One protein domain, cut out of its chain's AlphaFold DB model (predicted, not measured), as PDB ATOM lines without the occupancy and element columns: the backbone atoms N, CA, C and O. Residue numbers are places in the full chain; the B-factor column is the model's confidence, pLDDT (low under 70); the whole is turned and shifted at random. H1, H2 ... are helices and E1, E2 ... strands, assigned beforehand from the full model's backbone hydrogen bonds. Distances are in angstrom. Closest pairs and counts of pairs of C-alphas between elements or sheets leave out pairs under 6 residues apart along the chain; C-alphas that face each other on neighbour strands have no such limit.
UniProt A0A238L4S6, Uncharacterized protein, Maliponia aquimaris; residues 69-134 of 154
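AT A GLANCE: This is residues 69 to 134 of the 154 residues of an uncharacterized protein of Maliponia aquimaris (UniProt A0A238L4S6). A small two-stranded hairpin, E1 and E2, has the longest helix, H3, running alongside its strand E1, while H1 and H2 form a corner on another side of H3. The long link from E2 to H1 makes a wide loop whose residue Gln 91 lies at one extreme of the domain. The printed part has 66 residues, with two antiparallel strands and then three helices in the order E1, E2, H1, H2, H3; the class is mixed, helices and strands. It is compact, with a radius of gyration of the C-alphas of 10.9 A, and spans 30 by 26 by 19 A.

HOW THE PARTS SIT: E1, residues 72 to 75, and E2, residues 83 to 86, form a hairpin of antiparallel strands at 150 degrees. N 74 and O 84 are 2.9 A apart and N 86 and O 72 are 2.8 A apart, within hydrogen-bond range. H3, residues 120 to 132, has 11 pairs of C-alphas within 8 A of E1; the closest, Ala 75 and Pro 121, are 5.0 A apart. H1, residues 98 to 108, touches residues 127 to 131 of H3 alone, closest at the C-alphas of Val 108 and Gly 130, 4.8 A, with a steep tilt of 45 degrees, the same way. H2, residues 112 to 117, touches H1, closest at the C-alphas of Thr 112 and Ala 105, 5.4 A; their steep tilt of 68 degrees, opposite ways, is only just short of about perpendicular. H2 and H3 are close but not clearly touching, with C-alphas 115 and 123 5.4 A apart. In H1, H2 and H3 every O i to N i+4 pair is within hydrogen-bond range.

IN THESE COORDINATES: E1 begins at C-alpha 72 (73.420, -148.164, 9.635). H1 is 15.7 A long. H3 is 17.8 A long and ends at C-alpha 132 (65.257, -148.200, 6.120).

THE WHOLE: The C-alphas farthest apart are those of Gln 91 and Tyr 114, 30.4 A. The printed part has no cut, the link from E2 to H1 is long, and no printed residue is under 70 in pLDDT.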
ATOM      1  N   ALA A  69      70.208-146.552   2.031       83.94
ATOM      2  CA  ALA A  69      69.709-147.816   2.570       83.94
ATOM      3  C   ALA A  69      70.801-148.678   3.232       83.94
ATOM      4  O   ALA A  69      70.488-149.491   4.097       83.94
ATOM      5  N   ASP A  70      72.069-148.474   2.863       88.75
ATOM      6  CA  ASP A  70      73.205-149.233   3.398       88.75
ATOM      7  C   ASP A  70      73.825-148.564   4.634       88.75
ATOM      8  O   ASP A  70      74.723-149.123   5.266       88.75
ATOM      9  N   ILE A  71      73.381-147.352   4.983       92.12
ATOM     10  CA  ILE A  71      73.852-146.643   6.173       92.12
ATOM     11  C   ILE A  71      73.154-147.241   7.388       92.12
ATOM     12  O   ILE A  71      71.931-147.143   7.518       92.12
ATOM     13  N   ARG A  72      73.938-147.793   8.318       93.75
ATOM     14  CA  ARG A  72      73.420-148.164   9.635       93.75
ATOM     15  C   ARG A  72      73.829-147.153  10.691       93.75
ATOM     16  O   ARG A  72      74.974-146.707  10.720       93.75
ATOM     17  N   VAL A  73      72.887-146.805  11.555       95.06
ATOM     18  CA  VAL A  73      73.058-145.839  12.637       95.06
ATOM     19  C   VAL A  73      72.965-146.575  13.962       95.06
ATOM     20  O   VAL A  73      71.955-147.207  14.261       95.06
ATOM     21  N   GLU A  74      74.015-146.477  14.767       93.31
ATOM     22  CA  GLU A  74      74.099-147.130  16.072       93.31
ATOM     23  C   GLU A  74      74.522-146.111  17.133       93.31
ATOM     24  O   GLU A  74      75.320-145.212  16.869       93.31
ATOM     25  N   ALA A  75      73.974-146.226  18.341       93.12
ATOM     26  CA  ALA A  75      74.479-145.470  19.480       93.12
ATOM     27  C   ALA A  75      75.740-146.143  20.025       93.12
ATOM     28  O   ALA A  75      75.831-147.373  20.057       93.12
ATOM     29  N   ALA A  76      76.708-145.338  20.453       88.50
ATOM     30  CA  ALA A  76      77.919-145.847  21.068       88.50
ATOM     31  C   ALA A  76      77.564-146.564  22.380       88.50
ATOM     32  O   ALA A  76      76.780-146.064  23.189       88.50
ATOM     33  N   ARG A  77      78.122-147.762  22.589       82.75
ATOM     34  CA  ARG A  77      77.822-148.580  23.780       82.75
ATOM     35  C   ARG A  77      78.420-147.995  25.055       82.75
ATOM     36  O   ARG A  77      77.890-148.220  26.135       82.75
ATOM     37  N   ASP A  78      79.527-147.282  24.914       86.94
ATOM     38  CA  ASP A  78      80.304-146.657  25.979       86.94
ATOM     39  C   ASP A  78      79.849-145.223  26.286       86.94
ATOM     40  O   ASP A  78      80.144-144.709  27.363       86.94
ATOM     41  N   ASN A  79      79.123-144.570  25.368       86.12
ATOM     42  CA  ASN A  79      78.686-143.189  25.537       86.12
ATOM     43  C   ASN A  79      77.284-142.934  24.939       86.12
ATOM     44  O   ASN A  79      77.148-142.840  23.715       86.12
ATOM     45  N   PRO A  80      76.251-142.721  25.778       82.44
ATOM     46  CA  PRO A  80      74.874-142.515  25.326       82.44
ATOM     47  C   PRO A  80      74.635-141.178  24.606       82.44
ATOM     48  O   PRO A  80      73.540-140.964  24.096       82.44
ATOM     49  N   GLU A  81      75.635-140.299  24.520       88.00
ATOM     50  CA  GLU A  81      75.585-139.042  23.761       88.00
ATOM     51  C   GLU A  81      76.220-139.165  22.367       88.00
ATOM     52  O   GLU A  81      76.202-138.218  21.577       88.00
ATOM     53  N   ARG A  82      76.810-140.323  22.033       91.00
ATOM     54  CA  ARG A  82      77.517-140.533  20.763       91.00
ATOM     55  C   ARG A  82      76.767-141.468  19.827       91.00
ATOM     56  O   ARG A  82      76.281-142.528  20.210       91.00
ATOM     57  N   LEU A  83      76.739-141.074  18.559       94.31
ATOM     58  CA  LEU A  83      76.232-141.862  17.440       94.31
ATOM     59  C   LEU A  83      77.385-142.280  16.532       94.31
ATOM     60  O   LEU A  83      78.319-141.509  16.312       94.31
ATOM     61  N   HIS A  84      77.265-143.463  15.942       95.56
ATOM     62  CA  HIS A  84      78.159-143.985  14.925       95.56
ATOM     63  C   HIS A  84      77.386-144.391  13.673       95.56
ATOM     64  O   HIS A  84      76.276-144.921  13.734       95.56
ATOM     65  N   LEU A  85      78.007-144.139  12.526       94.12
ATOM     66  CA  LEU A  85      77.578-144.602  11.220       94.12
ATOM     67  C   LEU A  85      78.438-145.799  10.828       94.12
ATOM     68  O   LEU A  85      79.655-145.670  10.663       94.12
ATOM     69  N   MET A  86      77.799-146.946  10.639       94.00
ATOM     70  CA  MET A  86      78.414-148.103  10.005       94.00
ATOM     71  C   MET A  86      78.147-147.982   8.506       94.00
ATOM     72  O   MET A  86      77.001-148.061   8.056       94.00
ATOM     73  N   LEU A  87      79.208-147.724   7.746       92.06
ATOM     74  CA  LEU A  87      79.149-147.525   6.302       92.06
ATOM     75  C   LEU A  87      79.744-148.744   5.584       92.06
ATOM     76  O   LEU A  87      80.739-149.302   6.054       92.06
ATOM     77  N   PRO A  88      79.204-149.143   4.420       88.25
ATOM     78  CA  PRO A  88      79.772-150.238   3.649       88.25
ATOM     79  C   PRO A  88      81.210-149.905   3.238       88.25
ATOM     80  O   PRO A  88      81.489-148.839   2.682       88.25
ATOM     81  N   ASN A  89      82.129-150.845   3.468       85.56
ATOM     82  CA  ASN A  89      83.558-150.705   3.169       85.56
ATOM     83  C   ASN A  89      84.281-149.587   3.949       85.56
ATOM     84  O   ASN A  89      85.329-149.117   3.490       85.56
ATOM     85  N   ALA A  90      83.736-149.138   5.082       86.44
ATOM     86  CA  ALA A  90      84.492-148.388   6.080       86.44
ATOM     87  C   ALA A  90      85.159-149.376   7.048       86.44
ATOM     88  O   ALA A  90      84.531-150.339   7.473       86.44
ATOM     89  N   GLN A  91      86.438-149.151   7.359       85.25
ATOM     90  CA  GLN A  91      87.181-150.001   8.300       85.25
ATOM     91  C   GLN A  91      86.740-149.769   9.750       85.25
ATOM     92  O   GLN A  91      86.779-150.689  10.556       85.25
ATOM     93  N   GLU A  92      86.286-148.553  10.062       89.88
ATOM     94  CA  GLU A  92      85.863-148.156  11.402       89.88
ATOM     95  C   GLU A  92      84.521-147.411  11.367       89.88
ATOM     96  O   GLU A  92      84.205-146.755  10.363       89.88
ATOM     97  N   PRO A  93      83.731-147.475  12.456       91.25
ATOM     98  CA  PRO A  93      82.520-146.677  12.599       91.25
ATOM     99  C   PRO A  93      82.841-145.179  12.592       91.25
ATOM    100  O   PRO A  93      83.747-144.715  13.282       91.25
ATOM    101  N   VAL A  94      82.052-144.391  11.863       91.81
ATOM    102  CA  VAL A  94      82.291-142.948  11.719       91.81
ATOM    103  C   VAL A  94      81.293-142.166  12.558       91.81
ATOM    104  O   VAL A  94      80.086-142.326  12.396       91.81
ATOM    105  N   ALA A  95      81.765-141.282  13.435       93.50
ATOM    106  CA  ALA A  95      80.873-140.344  14.111       93.50
ATOM    107  C   ALA A  95      80.343-139.300  13.102       93.50
ATOM    108  O   ALA A  95      81.143-138.679  12.393       93.50
ATOM    109  N   PRO A  96      79.019-139.074  13.003       93.00
ATOM    110  CA  PRO A  96      78.485-138.060  12.110       93.00
ATOM    111  C   PRO A  96      78.909-136.672  12.591       93.00
ATOM    112  O   PRO A  96      78.718-136.308  13.752       93.00
ATOM    113  N   THR A  97      79.437-135.854  11.682       93.69
ATOM    114  CA  THR A  97      79.645-134.432  11.971       93.69
ATOM    115  C   THR A  97      78.303-133.733  12.198       93.69
ATOM    116  O   THR A  97      77.247-134.213  11.780       93.69
ATOM    117  N   HIS A  98      78.336-132.541  12.797       93.31
ATOM    118  CA  HIS A  98      77.140-131.716  12.988       93.31
ATOM    119  C   HIS A  98      76.357-131.509  11.680       93.31
ATOM    120  O   HIS A  98      75.124-131.550  11.684       93.31
ATOM    121  N   TRP A  99      77.062-131.297  10.565       94.19
ATOM    122  CA  TRP A  99      76.457-131.149   9.244       94.19
ATOM    123  C   TRP A  99      75.906-132.478   8.718       94.19
ATOM    124  O   TRP A  99      74.749-132.525   8.304       94.19
ATOM    125  N   ALA A 100      76.684-133.563   8.798       92.81
ATOM    126  CA  ALA A 100      76.257-134.882   8.328       92.81
ATOM    127  C   ALA A 100      75.006-135.374   9.071       92.81
ATOM    128  O   ALA A 100      74.087-135.898   8.448       92.81
ATOM    129  N   PHE A 101      74.910-135.126  10.380       95.38
ATOM    130  CA  PHE A 101      73.702-135.402  11.156       95.38
ATOM    131  C   PHE A 101      72.485-134.631  10.623       95.38
ATOM    132  O   PHE A 101      71.406-135.196  10.456       95.38
ATOM    133  N   GLY A 102      72.652-133.338  10.318       94.88
ATOM    134  CA  GLY A 102      71.594-132.525   9.714       94.88
ATOM    135  C   GLY A 102      71.166-133.041   8.338       94.88
ATOM    136  O   GLY A 102      69.970-133.097   8.050       94.88
ATOM    137  N   GLN A 103      72.123-133.492   7.523       93.50
ATOM    138  CA  GLN A 103      71.831-134.146   6.247       93.50
ATOM    139  C   GLN A 103      71.030-135.433   6.452       93.50
ATOM    140  O   GLN A 103      69.992-135.583   5.818       93.50
ATOM    141  N   LEU A 104      71.427-136.317   7.375       94.12
ATOM    142  CA  LEU A 104      70.679-137.543   7.688       94.12
ATOM    143  C   LEU A 104      69.249-137.240   8.147       94.12
ATOM    144  O   LEU A 104      68.305-137.836   7.635       94.12
ATOM    145  N   ALA A 105      69.072-136.269   9.045       94.44
ATOM    146  CA  ALA A 105      67.756-135.833   9.508       94.44
ATOM    147  C   ALA A 105      66.868-135.340   8.345       94.44
ATOM    148  O   ALA A 105      65.712-135.746   8.224       94.44
ATOM    149  N   SER A 106      67.424-134.532   7.435       92.81
ATOM    150  CA  SER A 106      66.722-134.075   6.227       92.81
ATOM    151  C   SER A 106      66.404-135.236   5.274       92.81
ATOM    152  O   SER A 106      65.282-135.360   4.771       92.81
ATOM    153  N   ILE A 107      67.357-136.160   5.108       91.06
ATOM    154  CA  ILE A 107      67.211-137.390   4.327       91.06
ATOM    155  C   ILE A 107      66.138-138.302   4.901       91.06
ATOM    156  O   ILE A 107      65.527-138.990   4.100       91.06
ATOM    157  N   VAL A 108      65.824-138.291   6.197       92.06
ATOM    158  CA  VAL A 108      64.681-139.044   6.753       92.06
ATOM    159  C   VAL A 108      63.406-138.204   6.901       92.06
ATOM    160  O   VAL A 108      62.336-138.747   7.151       92.06
ATOM    161  N   GLY A 109      63.486-136.887   6.687       90.56
ATOM    162  CA  GLY A 109      62.355-135.964   6.816       90.56
ATOM    163  C   GLY A 109      62.020-135.571   8.259       90.56
ATOM    164  O   GLY A 109      60.907-135.119   8.514       90.56
ATOM    165  N   ALA A 110      62.960-135.726   9.193       91.69
ATOM    166  CA  ALA A 110      62.776-135.399  10.604       91.69
ATOM    167  C   ALA A 110      63.370-134.017  10.954       91.69
ATOM    168  O   ALA A 110      64.419-133.643  10.418       91.69
ATOM    169  N   PRO A 111      62.763-133.252  11.883       94.81
ATOM    170  CA  PRO A 111      63.341-132.003  12.364       94.81
ATOM    171  C   PRO A 111      64.685-132.243  13.063       94.81
ATOM    172  O   PRO A 111      64.777-132.941  14.072       94.81
ATOM    173  N   THR A 112      65.741-131.629  12.536       95.50
ATOM    174  CA  THR A 112      67.107-131.797  13.045       95.50
ATOM    175  C   THR A 112      67.268-131.332  14.493       95.50
ATOM    176  O   THR A 112      68.002-131.962  15.245       95.50
ATOM    177  N   SER A 113      66.600-130.247  14.893       95.44
ATOM    178  CA  SER A 113      66.649-129.732  16.269       95.44
ATOM    179  C   SER A 113      66.060-130.721  17.269       95.44
ATOM    180  O   SER A 113      66.661-130.953  18.311       95.44
ATOM    181  N   TYR A 114      64.934-131.349  16.920       95.12
ATOM    182  CA  TYR A 114      64.288-132.360  17.750       95.12
ATOM    183  C   TYR A 114      65.199-133.572  17.966       95.12
ATOM    184  O   TYR A 114      65.461-133.941  19.103       95.12
ATOM    185  N   LEU A 115      65.765-134.142  16.895       95.00
ATOM    186  CA  LEU A 115      66.629-135.322  17.018       95.00
ATOM    187  C   LEU A 115      67.906-135.071  17.838       95.00
ATOM    188  O   LEU A 115      68.447-136.015  18.396       95.00
ATOM    189  N   ARG A 116      68.384-133.822  17.927       94.00
ATOM    190  CA  ARG A 116      69.554-133.452  18.749       94.00
ATOM    191  C   ARG A 116      69.256-133.337  20.237       94.00
ATOM    192  O   ARG A 116      70.187-133.352  21.026       94.00
ATOM    193  N   GLN A 117      67.993-133.155  20.608       95.00
ATOM    194  CA  GLN A 117      67.583-133.105  22.013       95.00
ATOM    195  C   GLN A 117      67.422-134.509  22.603       95.00
ATOM    196  O   GLN A 117      67.284-134.658  23.813       95.00
ATOM    197  N   LEU A 118      67.400-135.533  21.749       94.56
ATOM    198  CA  LEU A 118      67.266-136.916  22.165       94.56
ATOM    199  C   LEU A 118      68.639-137.506  22.510       94.56
ATOM    200  O   LEU A 118      69.598-137.260  21.776       94.56
ATOM    201  N   PRO A 119      68.717-138.374  23.533       94.50
ATOM    202  CA  PRO A 119      69.865-139.251  23.729       94.50
ATOM    203  C   PRO A 119      70.174-140.059  22.462       94.50
ATOM    204  O   PRO A 119      69.259-140.433  21.710       94.50
ATOM    205  N   ALA A 120      71.448-140.397  22.251       94.81
ATOM    206  CA  ALA A 120      71.906-141.078  21.042       94.81
ATOM    207  C   ALA A 120      71.121-142.361  20.716       94.81
ATOM    208  O   ALA A 120      70.785-142.538  19.547       94.81
ATOM    209  N   PRO A 121      70.736-143.231  21.675       95.38
ATOM    210  CA  PRO A 121      69.933-144.415  21.357       95.38
ATOM    211  C   PRO A 121      68.602-144.086  20.668       95.38
ATOM    212  O   PRO A 121      68.250-144.718  19.673       95.38
ATOM    213  N   LEU A 122      67.884-143.065  21.145       95.12
ATOM    214  CA  LEU A 122      66.589-142.674  20.580       95.12
ATOM    215  C   LEU A 122      66.753-141.970  19.234       95.12
ATOM    216  O   LEU A 122      66.026-142.267  18.284       95.12
ATOM    217  N   ALA A 123      67.735-141.072  19.128       95.81
ATOM    218  CA  ALA A 123      68.073-140.439  17.859       95.81
ATOM    219  C   ALA A 123      68.470-141.488  16.805       95.81
ATOM    220  O   ALA A 123      68.004-141.428  15.667       95.81
ATOM    221  N   GLY A 124      69.275-142.477  17.199       94.88
ATOM    222  CA  GLY A 124      69.750-143.561  16.346       94.88
ATOM    223  C   GLY A 124      68.620-144.439  15.824       94.88
ATOM    224  O   GLY A 124      68.537-144.653  14.619       94.88
ATOM    225  N   ILE A 125      67.701-144.873  16.694       94.50
ATOM    226  CA  ILE A 125      66.530-145.670  16.295       94.50
ATOM    227  C   ILE A 125      65.646-144.893  15.311       94.50
ATOM    228  O   ILE A 125      65.265-145.432  14.270       94.50
ATOM    229  N   ASN A 126      65.360-143.619  15.597       94.38
ATOM    230  CA  ASN A 126      64.537-142.777  14.725       94.38
ATOM    231  C   ASN A 126      65.182-142.576  13.346       94.38
ATOM    232  O   ASN A 126      64.507-142.676  12.318       94.38
ATOM    233  N   LEU A 127      66.494-142.319  13.314       94.50
ATOM    234  CA  LEU A 127      67.255-142.193  12.073       94.50
ATOM    235  C   LEU A 127      67.285-143.518  11.308       94.50
ATOM    236  O   LEU A 127      66.968-143.528  10.123       94.50
ATOM    237  N   GLN A 128      67.598-144.634  11.970       94.44
ATOM    238  CA  GLN A 128      67.658-145.948  11.332       94.44
ATOM    239  C   GLN A 128      66.314-146.334  10.715       94.44
ATOM    240  O   GLN A 128      66.266-146.745   9.558       94.44
ATOM    241  N   TYR A 129      65.219-146.160  11.459       92.62
ATOM    242  CA  TYR A 129      63.870-146.416  10.962       92.62
ATOM    243  C   TYR A 129      63.572-145.577   9.715       92.62
ATOM    244  O   TYR A 129      63.103-146.094   8.700       92.62
ATOM    245  N   GLY A 130      63.895-144.282   9.772       91.56
ATOM    246  CA  GLY A 130      63.705-143.367   8.656       91.56
ATOM    247  C   GLY A 130      64.526-143.736   7.419       91.56
ATOM    248  O   GLY A 130      64.011-143.618   6.312       91.56
ATOM    249  N   LEU A 131      65.769-144.199   7.588       91.38
ATOM    250  CA  LEU A 131      66.651-144.611   6.489       91.38
ATOM    251  C   LEU A 131      66.169-145.912   5.829       91.38
ATOM    252  O   LEU A 131      66.127-145.983   4.602       91.38
ATOM    253  N   THR A 132      65.746-146.903   6.623       88.75
ATOM    254  CA  THR A 132      65.257-148.200   6.120       88.75
ATOM    255  C   THR A 132      63.909-148.073   5.402       88.75
ATOM    256  O   THR A 132      63.679-148.725   4.385       88.75
ATOM    257  N   ASN A 133      63.012-147.215   5.898       84.44
ATOM    258  CA  ASN A 133      61.626-147.163   5.420       84.44
ATOM    259  C   ASN A 133      61.374-146.089   4.350       84.44
ATOM    260  O   ASN A 133      60.239-145.907   3.898       84.44
ATOM    261  N   ARG A 134      62.408-145.359   3.919       74.50
ATOM    262  CA  ARG A 134      62.251-144.265   2.956       74.50
ATOM    263  C   ARG A 134      62.006-144.787   1.539       74.50
ATOM    264  O   ARG A 134      62.889-145.353   0.902       74.50
TER     265      ARG A 134